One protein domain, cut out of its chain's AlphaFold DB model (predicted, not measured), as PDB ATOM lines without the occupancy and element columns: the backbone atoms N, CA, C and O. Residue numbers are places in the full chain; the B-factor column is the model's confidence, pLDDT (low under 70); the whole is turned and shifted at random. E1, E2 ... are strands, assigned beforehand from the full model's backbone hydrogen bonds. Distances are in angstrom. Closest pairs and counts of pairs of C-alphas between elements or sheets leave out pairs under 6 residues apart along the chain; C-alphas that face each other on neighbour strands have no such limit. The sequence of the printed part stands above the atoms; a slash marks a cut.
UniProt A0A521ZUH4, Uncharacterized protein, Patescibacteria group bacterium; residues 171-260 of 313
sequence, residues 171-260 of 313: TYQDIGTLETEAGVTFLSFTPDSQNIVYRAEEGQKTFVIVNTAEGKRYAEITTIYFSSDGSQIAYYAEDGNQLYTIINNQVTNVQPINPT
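Overview. This is residues 171 to 260 of the 313 residues of an uncharacterized protein of Patescibacteria group bacterium (UniProt A0A521ZUH4). Two small antiparallel sheets, E1 E4 E5 E6 and E7 E8 E9 E10, lie partly face to face as a sandwich with their strands nearly aligned, and the short hairpin of E2 and E3 sits at one side, with E2 beside E7. The chain changes from one sheet of the sandwich to the other at the link between E6 and E7. The printed part has 90 residues, with no named helix and ten named strands, E1 to E10 in order along the chain, and its class is all strand. The first sheet is branched at E5, and the second has the order E7 E8 E9 E10. The whole is compact, with a radius of gyration of the C-alphas of 12.8 A and spans of 42 by 31 by 22 A.

Along the chain. E1, residues 174 to 176, begins at C-alpha 174 (214.102, 148.694, 299.583) and runs on into E2, residues 178 to 180, at 27 degrees. E3, residues 183 to 185, and E4, residues 187 to 189, are also three residues each. E5, residues 196 to 202, measures 19.3 A and begins at C-alpha 196 (208.968, 161.382, 290.090). E6, residues 205 to 210, measures 16.8 A. E7, residues 220 to 226, measures 18.6 A, and E8, residues 233 to 239, 19.3 A. E9, residues 242 to 247, measures 16.2 A. E10, residues 250 to 256, measures 17.9 A and ends at C-alpha 256 (219.599, 171.596, 316.299).

Arrangement. E1 and E4 lie on one side of E5, and E6 lies on the other side. N 176 and O 199 of E1 and E5 are 3.0 A apart, within hydrogen-bond range. So are N 197 and O 188 of E5 and E4, at 2.7 A, and N 209 and O 198 of E6 and E5, at 2.8 A. E4 E5 E6 is a meander, each strand the antiparallel neighbour of the one before, and so is E7 E8 E9 E10, which is twisted. Within hydrogen-bond range there are N 225 and O 234 of E7 and E8, 2.8 A, N 244 and O 237 of E9 and E8, 2.8 A, and N 243 and O 255 of E9 and E10, 2.8 A. The parts of the two sheets that face each other are 10.7 A centre to centre. E6 and E8 are near each other. The closest C-alphas of E6 and E7 are those of Thr 206 and Glu 220, 6.3 A. In the hairpin E2 and E3, N 178 and O 185 are 2.8 A apart. The closest C-alphas of E2 and E7 are those of Glu 179 and Thr 223, 4.8 A. E3 and E7 are apart.

Size, cuts and confidence. The two C-alphas farthest apart are those of Ser 193 and Thr 260, 42.3 A. The printed part has no cut, and no link is long. The mean pLDDT of the printed part is 95.7, and residue 260 is under 70.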
ATOM      1  N   THR A 171     218.490 149.504 291.233       97.94
ATOM      2  CA  THR A 171     217.936 148.657 292.297       97.94
ATOM      3  C   THR A 171     218.461 149.090 293.665       97.94
ATOM      4  O   THR A 171     219.654 149.360 293.832       97.94
ATOM      5  N   TYR A 172     217.566 149.141 294.646       97.75
ATOM      6  CA  TYR A 172     217.849 149.457 296.042       97.75
ATOM      7  C   TYR A 172     217.428 148.295 296.935       97.75
ATOM      8  O   TYR A 172     216.575 147.499 296.553       97.75
ATOM      9  N   GLN A 173     217.993 148.228 298.143       95.69
ATOM     10  CA  GLN A 173     217.598 147.225 299.133       95.69
ATOM     11  C   GLN A 173     216.085 147.269 299.377       95.69
ATOM     12  O   GLN A 173     215.436 146.228 299.362       95.69
ATOM     13  N   ASP A 174     215.540 148.473 299.567       96.56
ATOM     14  CA  ASP A 174     214.102 148.694 299.583       96.56
ATOM     15  C   ASP A 174     213.733 150.107 299.105       96.56
ATOM     16  O   ASP A 174     214.530 151.049 299.183       96.56
ATOM     17  N   ILE A 175     212.501 150.234 298.614       98.06
ATOM     18  CA  ILE A 175     211.827 151.501 298.342       98.06
ATOM     19  C   ILE A 175     210.608 151.534 299.255       98.06
ATOM     20  O   ILE A 175     209.608 150.851 299.022       98.06
ATOM     21  N   GLY A 176     210.736 152.320 300.320       95.94
ATOM     22  CA  GLY A 176     209.721 152.453 301.350       95.94
ATOM     23  C   GLY A 176     208.606 153.407 300.937       95.94
ATOM     24  O   GLY A 176     208.694 154.133 299.944       95.94
ATOM     25  N   THR A 177     207.551 153.440 301.746       96.44
ATOM     26  CA  THR A 177     206.529 154.471 301.599       96.44
ATOM     27  C   THR A 177     207.096 155.845 301.951       96.44
ATOM     28  O   THR A 177     208.004 155.994 302.776       96.44
ATOM     29  N   LEU A 178     206.538 156.860 301.309       94.81
ATOM     30  CA  LEU A 178     206.710 158.268 301.613       94.81
ATOM     31  C   LEU A 178     205.339 158.884 301.877       94.81
ATOM     32  O   LEU A 178     204.320 158.450 301.335       94.81
ATOM     33  N   GLU A 179     205.321 159.914 302.708       95.81
ATOM     34  CA  GLU A 179     204.126 160.699 302.984       95.81
ATOM     35  C   GLU A 179     204.175 162.000 302.185       95.81
ATOM     36  O   GLU A 179     205.196 162.688 302.162       95.81
ATOM     37  N   THR A 180     203.065 162.333 301.534       94.75
ATOM     38  CA  THR A 180     202.831 163.629 300.887       94.75
ATOM     39  C   THR A 180     201.558 164.259 301.433       94.75
ATOM     40  O   THR A 180     200.775 163.605 302.121       94.75
ATOM     41  N   GLU A 181     201.276 165.497 301.034       91.88
ATOM     42  CA  GLU A 181     199.987 166.147 301.306       91.88
ATOM     43  C   GLU A 181     198.777 165.371 300.747       91.88
ATOM     44  O   GLU A 181     197.667 165.513 301.253       91.88
ATOM     45  N   ALA A 182     198.977 164.524 299.730       88.62
ATOM     46  CA  ALA A 182     197.935 163.663 299.169       88.62
ATOM     47  C   ALA A 182     197.774 162.323 299.918       88.62
ATOM     48  O   ALA A 182     196.853 161.562 299.619       88.62
ATOM     49  N   GLY A 183     198.654 162.027 300.879       93.81
ATOM     50  CA  GLY A 183     198.674 160.789 301.655       93.81
ATOM     51  C   GLY A 183     199.956 159.971 301.477       93.81
ATOM     52  O   GLY A 183     200.962 160.442 300.940       93.81
ATOM     53  N   VAL A 184     199.905 158.729 301.965       96.06
ATOM     54  CA  VAL A 184     201.029 157.784 301.975       96.06
ATOM     55  C   VAL A 184     201.040 156.953 300.693       96.06
ATOM     56  O   VAL A 184     200.035 156.351 300.323       96.06
ATOM     57  N   THR A 185     202.187 156.904 300.020       95.94
ATOM     58  CA  THR A 185     202.382 156.201 298.743       95.94
ATOM     59  C   THR A 185     203.827 155.709 298.617       95.94
ATOM     60  O   THR A 185     204.660 156.088 299.431       95.94
ATOM     61  N   PHE A 186     204.169 154.865 297.642       97.50
ATOM     62  CA  PHE A 186     205.574 154.520 297.370       97.50
ATOM     63  C   PHE A 186     206.235 155.509 296.408       97.50
ATOM     64  O   PHE A 186     207.402 155.860 296.566       97.50
ATOM     65  N   LEU A 187     205.476 155.949 295.404       98.06
ATOM     66  CA  LEU A 187     205.930 156.819 294.324       98.06
ATOM     67  C   LEU A 187     204.976 158.004 294.188       98.06
ATOM     68  O   LEU A 187     203.760 157.821 294.251       98.06
ATOM     69  N   SER A 188     205.504 159.198 293.927       97.81
ATOM     70  CA  SER A 188     204.673 160.377 293.668       97.81
ATOM     71  C   SER A 188     205.263 161.253 292.570       97.81
ATOM     72  O   SER A 188     206.469 161.476 292.536       97.81
ATOM     73  N   PHE A 189     204.423 161.752 291.664       98.06
ATOM     74  CA  PHE A 189     204.835 162.761 290.689       98.06
ATOM     75  C   PHE A 189     204.666 164.165 291.266       98.06
ATOM     76  O   PHE A 189     203.692 164.442 291.969       98.06
ATOM     77  N   THR A 190     205.565 165.077 290.905       97.69
ATOM     78  CA  THR A 190     205.334 166.505 291.114       97.69
ATOM     79  C   THR A 190     204.125 166.973 290.288       97.69
ATOM     80  O   THR A 190     203.891 166.451 289.192       97.69
ATOM     81  N   PRO A 191     203.351 167.966 290.773       97.12
ATOM     82  CA  PRO A 191     202.167 168.482 290.078       97.12
ATOM     83  C   PRO A 191     202.398 168.904 288.619       97.12
ATOM     84  O   PRO A 191     201.507 168.773 287.783       97.12
ATOM     85  N   ASP A 192     203.603 169.371 288.293       97.19
ATOM     86  CA  ASP A 192     204.004 169.779 286.942       97.19
ATOM     87  C   ASP A 192     204.342 168.612 285.999       97.19
ATOM     88  O   ASP A 192     204.695 168.841 284.844       97.19
ATOM     89  N   SER A 193     204.219 167.363 286.465       97.44
ATOM     90  CA  SER A 193     204.547 166.132 285.731       97.44
ATOM     91  C   SER A 193     206.022 165.941 285.378       97.44
ATOM     92  O   SER A 193     206.347 164.996 284.659       97.44
ATOM     93  N   GLN A 194     206.925 166.799 285.860       96.38
ATOM     94  CA  GLN A 194     208.329 166.756 285.444       96.38
ATOM     95  C   GLN A 194     209.167 165.771 286.251       96.38
ATOM     96  O   GLN A 194     210.160 165.259 285.734       96.38
ATOM     97  N   ASN A 195     208.797 165.512 287.507       97.38
ATOM     98  CA  ASN A 195     209.614 164.714 288.406       97.38
ATOM     99  C   ASN A 195     208.811 163.605 289.067       97.38
ATOM    100  O   ASN A 195     207.704 163.836 289.544       97.38
ATOM    101  N   ILE A 196     209.407 162.422 289.161       97.75
ATOM    102  CA  ILE A 196     208.968 161.382 290.090       97.75
ATOM    103  C   ILE A 196     209.836 161.414 291.345       97.75
ATOM    104  O   ILE A 196     211.054 161.580 291.266       97.75
ATOM    105  N   VAL A 197     209.209 161.255 292.501       98.31
ATOM    106  CA  VAL A 197     209.834 161.304 293.817       98.31
ATOM    107  C   VAL A 197     209.543 160.004 294.546       98.31
ATOM    108  O   VAL A 197     208.399 159.546 294.583       98.31
ATOM    109  N   TYR A 198     210.588 159.405 295.107       98.44
ATOM    110  CA  TYR A 198     210.486 158.191 295.909       98.44
ATOM    111  C   TYR A 198     211.550 158.149 297.002       98.44
ATOM    112  O   TYR A 198     212.534 158.891 296.963       98.44
ATOM    113  N   ARG A 199     211.331 157.298 298.004       97.81
ATOM    114  CA  ARG A 199     212.202 157.143 299.170       97.81
ATOM    115  C   ARG A 199     212.841 155.761 299.137       97.81
ATOM    116  O   ARG A 199     212.132 154.762 299.167       97.81
ATOM    117  N   ALA A 200     214.167 155.704 299.103       97.81
ATOM    118  CA  ALA A 200     214.897 154.447 299.246       97.81
ATOM    119  C   ALA A 200     215.501 154.311 300.644       97.81
ATOM    120  O   ALA A 200     215.683 155.293 301.381       97.81
ATOM    121  N   GLU A 201     215.832 153.071 300.983       95.19
ATOM    122  CA  GLU A 201     216.530 152.704 302.207       95.19
ATOM    123  C   GLU A 201     217.847 151.994 301.871       95.19
ATOM    124  O   GLU A 201     217.925 151.152 300.975       95.19
ATOM    125  N   GLU A 202     218.908 152.369 302.584       93.06
ATOM    126  CA  GLU A 202     220.225 151.741 302.498       93.06
ATOM    127  C   GLU A 202     220.803 151.624 303.913       93.06
ATOM    128  O   GLU A 202     221.180 152.613 304.554       93.06
ATOM    129  N   GLY A 203     220.839 150.396 304.437       92.75
ATOM    130  CA  GLY A 203     221.185 150.155 305.836       92.75
ATOM    131  C   GLY A 203     220.167 150.788 306.791       92.75
ATOM    132  O   GLY A 203     218.979 150.518 306.702       92.75
ATOM    133  N   GLN A 204     220.631 151.624 307.723       93.06
ATOM    134  CA  GLN A 204     219.772 152.372 308.664       93.06
ATOM    135  C   GLN A 204     219.527 153.816 308.208       93.06
ATOM    136  O   GLN A 204     219.254 154.697 309.025       93.06
ATOM    137  N   LYS A 205     219.751 154.099 306.924       96.88
ATOM    138  CA  LYS A 205     219.594 155.432 306.365       96.88
ATOM    139  C   LYS A 205     218.558 155.422 305.263       96.88
ATOM    140  O   LYS A 205     218.413 154.450 304.528       96.88
ATOM    141  N   THR A 206     217.898 156.556 305.120       97.56
ATOM    142  CA  THR A 206     216.935 156.809 304.063       97.56
ATOM    143  C   THR A 206     217.289 158.078 303.299       97.56
ATOM    144  O   THR A 206     217.968 158.967 303.820       97.56
ATOM    145  N   PHE A 207     216.886 158.140 302.035       98.19
ATOM    146  CA  PHE A 207     217.133 159.272 301.155       98.19
ATOM    147  C   PHE A 207     216.037 159.378 300.096       98.19
ATOM    148  O   PHE A 207     215.468 158.377 299.658       98.19
ATOM    149  N   VAL A 208     215.754 160.614 299.693       98.50
ATOM    150  CA  VAL A 208     214.817 160.917 298.610       98.50
ATOM    151  C   VAL A 208     215.554 160.855 297.279       98.50
ATOM    152  O   VAL A 208     216.648 161.407 297.131       98.50
ATOM    153  N   ILE A 209     214.939 160.209 296.298       98.50
ATOM    154  CA  ILE A 209     215.362 160.239 294.906       98.50
ATOM    155  C   ILE A 209     214.357 161.062 294.117       98.50
ATOM    156  O   ILE A 209     213.148 160.871 294.242       98.50
ATOM    157  N   VAL A 210     214.879 161.970 293.295       97.75
ATOM    158  CA  VAL A 210     214.097 162.742 292.328       97.75
ATOM    159  C   VAL A 210     214.531 162.297 290.938       97.75
ATOM    160  O   VAL A 210     215.672 162.528 290.532       97.75
ATOM    161  N   ASN A 211     213.643 161.617 290.217       95.88
ATOM    162  CA  ASN A 211     213.936 160.871 288.994       95.88
ATOM    163  C   ASN A 211     215.032 159.814 289.225       95.88
ATOM    164  O   ASN A 211     214.767 158.720 289.722       95.88
ATOM    165  N   THR A 212     216.274 160.154 288.888       94.12
ATOM    166  CA  THR A 212     217.471 159.322 289.083       94.12
ATOM    167  C   THR A 212     218.493 159.968 290.021       94.12
ATOM    168  O   THR A 212     219.518 159.361 290.324       94.12
ATOM    169  N   ALA A 213     218.243 161.197 290.480       96.56
ATOM    170  CA  ALA A 213     219.160 161.942 291.328       96.56
ATOM    171  C   ALA A 213     218.960 161.570 292.803       96.56
ATOM    172  O   ALA A 213     217.968 161.956 293.425       96.56
ATOM    173  N   GLU A 214     219.922 160.839 293.364       97.81
ATOM    174  CA  GLU A 214     219.944 160.483 294.784       97.81
ATOM    175  C   GLU A 214     220.254 161.702 295.666       97.81
ATOM    176  O   GLU A 214     221.224 162.429 295.438       97.81
ATOM    177  N   GLY A 215     219.446 161.905 296.705       97.50
ATOM    178  CA  GLY A 215     219.719 162.863 297.769       97.50
ATOM    179  C   GLY A 215     220.740 162.358 298.795       97.50
ATOM    180  O   GLY A 215     221.278 161.249 298.725       97.50
ATOM    181  N   LYS A 216     220.997 163.193 299.807       97.56
ATOM    182  CA  LYS A 216     221.804 162.796 300.967       97.56
ATOM    183  C   LYS A 216     221.039 161.774 301.825       97.56
ATOM    184  O   LYS A 216     219.816 161.802 301.902       97.56
ATOM    185  N   ARG A 217     221.797 160.887 302.471       97.88
ATOM    186  CA  ARG A 217     221.329 159.860 303.412       97.88
ATOM    187  C   ARG A 217     221.147 160.448 304.813       97.88
ATOM    188  O   ARG A 217     222.073 161.072 305.330       97.88
ATOM    189  N   TYR A 218     219.989 160.203 305.414       97.94
ATOM    190  CA  TYR A 218     219.579 160.682 306.738       97.94
ATOM    191  C   TYR A 218     219.049 159.531 307.591       97.94
ATOM    192  O   TYR A 218     218.778 158.453 307.063       97.94
ATOM    193  N   ALA A 219     218.956 159.719 308.909       97.31
ATOM    194  CA  ALA A 219     218.345 158.715 309.782       97.31
ATOM    195  C   ALA A 219     216.831 158.635 309.540       97.31
ATOM    196  O   ALA A 219     216.285 157.542 309.447       97.31
ATOM    197  N   GLU A 220     216.192 159.789 309.361       96.00
ATOM    198  CA  GLU A 220     214.753 159.900 309.138       96.00
ATOM    199  C   GLU A 220     214.444 161.043 308.165       96.00
ATOM    200  O   GLU A 220     215.200 162.015 308.071       96.00
ATOM    201  N   ILE A 221     213.352 160.907 307.416       97.19
ATOM    202  CA  ILE A 221     212.818 161.923 306.505       97.19
ATOM    203  C   ILE A 221     211.325 162.051 306.791       97.19
ATOM    204  O   ILE A 221     210.628 161.041 306.861       97.19
ATOM    205  N   THR A 222     210.859 163.284 306.964       94.31
ATOM    206  CA  THR A 222     209.450 163.592 307.240       94.31
ATOM    207  C   THR A 222     208.629 163.651 305.947       94.31
ATOM    208  O   THR A 222     209.131 163.374 304.857       94.31
ATOM    209  N   THR A 223     207.373 164.090 306.050       95.81
ATOM    210  CA  THR A 223     206.496 164.405 304.915       95.81
ATOM    211  C   THR A 223     207.201 165.243 303.839       95.81
ATOM    212  O   THR A 223     207.927 166.196 304.145       95.81
ATOM    213  N   ILE A 224     206.969 164.875 302.576       97.44
ATOM    214  CA  ILE A 224     207.448 165.568 301.380       97.44
ATOM    215  C   ILE A 224     206.353 166.514 300.879       97.44
ATOM    216  O   ILE A 224     205.210 166.111 300.668       97.44
ATOM    217  N   TYR A 225     206.730 167.765 300.639       97.88
ATOM    218  CA  TYR A 225     205.864 168.823 300.132       97.88
ATOM    219  C   TYR A 225     206.247 169.183 298.704       97.88
ATOM    220  O   TYR A 225     207.433 169.284 298.375       97.88
ATOM    221  N   PHE A 226     205.242 169.441 297.873       97.88
ATOM    222  CA  PHE A 226     205.439 169.976 296.532       97.88
ATOM    223  C   PHE A 226     204.921 171.407 296.479       97.88
ATOM    224  O   PHE A 226     203.848 171.705 296.998       97.88
ATOM    225  N   SER A 227     205.656 172.311 295.829       97.00
ATOM    226  CA  SER A 227     205.067 173.604 295.490       97.00
ATOM    227  C   SER A 227     203.857 173.392 294.581       97.00
ATOM    228  O   SER A 227     203.800 172.444 293.797       97.00
ATOM    229  N   SER A 228     202.880 174.294 294.660       93.94
ATOM    230  CA  SER A 228     201.648 174.195 293.867       93.94
ATOM    231  C   SER A 228     201.900 174.196 292.356       93.94
ATOM    232  O   SER A 228     201.137 173.592 291.606       93.94
ATOM    233  N   ASP A 229     202.977 174.844 291.911       93.75
ATOM    234  CA  ASP A 229     203.439 174.843 290.521       93.75
ATOM    235  C   ASP A 229     204.323 173.636 290.159       93.75
ATOM    236  O   ASP A 229     204.797 173.559 289.033       93.75
ATOM    237  N   GLY A 230     204.572 172.726 291.105       93.38
ATOM    238  CA  GLY A 230     205.383 171.515 290.964       93.38
ATOM    239  C   GLY A 230     206.894 171.720 290.841       93.38
ATOM    240  O   GLY A 230     207.628 170.736 290.805       93.38
ATOM    241  N   SER A 231     207.372 172.966 290.831       94.38
ATOM    242  CA  SER A 231     208.781 173.295 290.581       94.38
ATOM    243  C   SER A 231     209.727 173.019 291.758       94.38
ATOM    244  O   SER A 231     210.951 173.002 291.581       94.38
ATOM    245  N   GLN A 232     209.189 172.838 292.966       96.50
ATOM    246  CA  GLN A 232     209.964 172.627 294.183       96.50
ATOM    247  C   GLN A 232     209.462 171.426 294.974       96.50
ATOM    248  O   GLN A 232     208.264 171.220 295.151       96.50
ATOM    249  N   ILE A 233     210.422 170.678 295.506       98.12
ATOM    250  CA  ILE A 233     210.232 169.559 296.421       98.12
ATOM    251  C   ILE A 233     210.917 169.943 297.728       98.12
ATOM    252  O   ILE A 233     212.123 170.193 297.729       98.12
ATOM    253  N   ALA A 234     210.176 169.994 298.829       98.00
ATOM    254  CA  ALA A 234     210.706 170.339 300.142       98.00
ATOM    255  C   ALA A 234     210.416 169.238 301.161       98.00
ATOM    256  O   ALA A 234     209.344 168.642 301.150       98.00
ATOM    257  N   TYR A 235     211.367 168.971 302.049       98.31
ATOM    258  CA  TYR A 235     211.183 168.034 303.155       98.31
ATOM    259  C   TYR A 235     212.153 168.350 304.291       98.31
ATOM    260  O   TYR A 235     213.169 169.031 304.094       98.31
ATOM    261  N   TYR A 236     211.845 167.837 305.481       97.62
ATOM    262  CA  TYR A 236     212.786 167.823 306.589       97.62
ATOM    263  C   TYR A 236     213.428 166.450 306.723       97.62
ATOM    264  O   TYR A 236     212.834 165.422 306.392       97.62
ATOM    265  N   ALA A 237     214.662 166.440 307.203       97.81
ATOM    266  CA  ALA A 237     215.356 165.210 307.525       97.81
ATOM    267  C   ALA A 237     216.096 165.347 308.849       97.81
ATOM    268  O   ALA A 237     216.625 166.415 309.160       97.81
ATOM    269  N   GLU A 238     216.172 164.257 309.597       97.25
ATOM    270  CA  GLU A 238     216.895 164.193 310.859       97.25
ATOM    271  C   GLU A 238     218.135 163.316 310.716       97.25
ATOM    272  O   GLU A 238     218.112 162.228 310.130       97.25
ATOM    273  N   ASP A 239     219.253 163.799 311.253       96.56
ATOM    274  CA  ASP A 239     220.459 162.992 311.398       96.56
ATOM    275  C   ASP A 239     221.260 163.433 312.625       96.56
ATOM    276  O   ASP A 239     221.798 164.544 312.692       96.56
ATOM    277  N   GLY A 240     221.320 162.559 313.631       93.56
ATOM    278  CA  GLY A 240     221.845 162.907 314.949       93.56
ATOM    279  C   GLY A 240     220.957 163.941 315.649       93.56
ATOM    280  O   GLY A 240     219.744 163.797 315.679       93.56
ATOM    281  N   ASN A 241     221.554 164.992 316.219       94.38
ATOM    282  CA  ASN A 241     220.816 166.087 316.871       94.38
ATOM    283  C   ASN A 241     220.526 167.260 315.911       94.38
ATOM    284  O   ASN A 241     220.433 168.405 316.353       94.38
ATOM    285  N   GLN A 242     220.488 167.008 314.600       97.25
ATOM    286  CA  GLN A 242     220.312 168.037 313.575       97.25
ATOM    287  C   GLN A 242     219.064 167.765 312.742       97.25
ATOM    288  O   GLN A 242     218.893 166.666 312.217       97.25
ATOM    289  N   LEU A 243     218.254 168.808 312.590       97.50
ATOM    290  CA  LEU A 243     217.161 168.908 311.641       97.50
ATOM    291  C   LEU A 243     217.652 169.679 310.415       97.50
ATOM    292  O   LEU A 243     218.181 170.788 310.525       97.50
ATOM    293  N   TYR A 244     217.470 169.091 309.243       98.25
ATOM    294  CA  TYR A 244     217.821 169.670 307.956       98.25
ATOM    295  C   TYR A 244     216.543 170.101 307.246       98.25
ATOM    296  O   TYR A 244     215.590 169.330 307.189       98.25
ATOM    297  N   THR A 245     216.541 171.293 306.654       98.25
ATOM    298  CA  THR A 245     215.566 171.673 305.624       98.25
ATOM    299  C   THR A 245     216.201 171.434 304.267       98.25
ATOM    300  O   THR A 245     217.298 171.936 303.986       98.25
ATOM    301  N   ILE A 246     215.520 170.664 303.427       98.56
ATOM    302  CA  ILE A 246     215.979 170.318 302.090       98.56
ATOM    303  C   ILE A 246     214.984 170.864 301.075       98.56
ATOM    304  O   ILE A 246     213.779 170.691 301.231       98.56
ATOM    305  N   ILE A 247     215.502 171.506 300.028       97.50
ATOM    306  CA  ILE A 247     214.736 171.918 298.851       97.50
ATOM    307  C   ILE A 247     215.443 171.356 297.618       97.50
ATOM    308  O   ILE A 247     216.639 171.577 297.438       97.50
ATOM    309  N   ASN A 248     214.722 170.617 296.775       95.25
ATOM    310  CA  ASN A 248     215.228 170.005 295.540       95.25
ATOM    311  C   ASN A 248     216.507 169.175 295.763       95.25
ATOM    312  O   ASN A 248     217.506 169.334 295.060       95.25
ATOM    313  N   ASN A 249     216.490 168.315 296.787       95.06
ATOM    314  CA  ASN A 249     217.634 167.514 297.242       95.06
ATOM    315  C   ASN A 249     218.881 168.326 297.664       95.06
ATOM    316  O   ASN A 249     219.956 167.752 297.835       95.06
ATOM    317  N   GLN A 250     218.760 169.641 297.881       96.38
ATOM    318  CA  GLN A 250     219.826 170.502 298.401       96.38
ATOM    319  C   GLN A 250     219.503 170.988 299.815       96.38
ATOM    320  O   GLN A 250     218.412 171.490 300.082       96.38
ATOM    321  N   VAL A 251     220.466 170.865 300.731       97.88
ATOM    322  CA  VAL A 251     220.329 171.394 302.096       97.88
ATOM    323  C   VAL A 251     220.337 172.919 302.037       97.88
ATOM    324  O   VAL A 251     221.332 173.518 301.635       97.88
ATOM    325  N   THR A 252     219.248 173.546 302.470       97.88
ATOM    326  CA  THR A 252     219.122 175.011 302.519       97.88
ATOM    327  C   THR A 252     219.307 175.556 303.927       97.88
ATOM    328  O   THR A 252     219.711 176.707 304.100       97.88
ATOM    329  N   ASN A 253     219.040 174.736 304.942       97.31
ATOM    330  CA  ASN A 253     219.114 175.136 306.335       97.31
ATOM    331  C   ASN A 253     219.387 173.928 307.252       97.31
ATOM    332  O   ASN A 253     218.970 172.810 306.950       97.31
ATOM    333  N   VAL A 254     220.104 174.153 308.360       97.50
ATOM    334  CA  VAL A 254     220.393 173.139 309.389       97.50
ATOM    335  C   VAL A 254     220.234 173.762 310.772       97.50
ATOM    336  O   VAL A 254     220.846 174.794 311.045       97.50
ATOM    337  N   GLN A 255     219.443 173.136 311.645       94.75
ATOM    338  CA  GLN A 255     219.178 173.580 313.019       94.75
ATOM    339  C   GLN A 255     219.334 172.405 314.002       94.75
ATOM    340  O   GLN A 255     219.121 171.257 313.617       94.75
ATOM    341  N   PRO A 256     219.677 172.638 315.279       95.19
ATOM    342  CA  PRO A 256     219.599 171.596 316.299       95.19
ATOM    343  C   PRO A 256     218.138 171.268 316.658       95.19
ATOM    344  O   PRO A 256     217.329 172.181 316.796       95.19
ATOM    345  N   ILE A 257     217.816 169.985 316.876       87.56
ATOM    346  CA  ILE A 257     216.450 169.529 317.231       87.56
ATOM    347  C   ILE A 257     216.040 170.043 318.623       87.56
ATOM    348  O   ILE A 257     214.915 170.483 318.831       87.56
ATOM    349  N   ASN A 258     216.989 170.064 319.565       83.44
ATOM    350  CA  ASN A 258     216.824 170.656 320.892       83.44
ATOM    351  C   ASN A 258     217.775 171.853 321.056       83.44
ATOM    352  O   ASN A 258     218.894 171.674 321.555       83.44
ATOM    353  N   PRO A 259     217.389 173.070 320.626       70.44
ATOM    354  CA  PRO A 259     218.216 174.250 320.833       70.44
ATOM    355  C   PRO A 259     218.369 174.498 322.335       70.44
ATOM    356  O   PRO A 259     217.389 174.585 323.074       70.44
ATOM    357  N   THR A 260     219.611 174.607 322.810       68.75
ATOM    358  CA  THR A 260     219.861 175.035 324.188       68.75
ATOM    359  C   THR A 260     219.252 176.430 324.356       68.75
ATOM    360  O   THR A 260     219.530 177.288 323.512       68.75
TER     361      THR A 260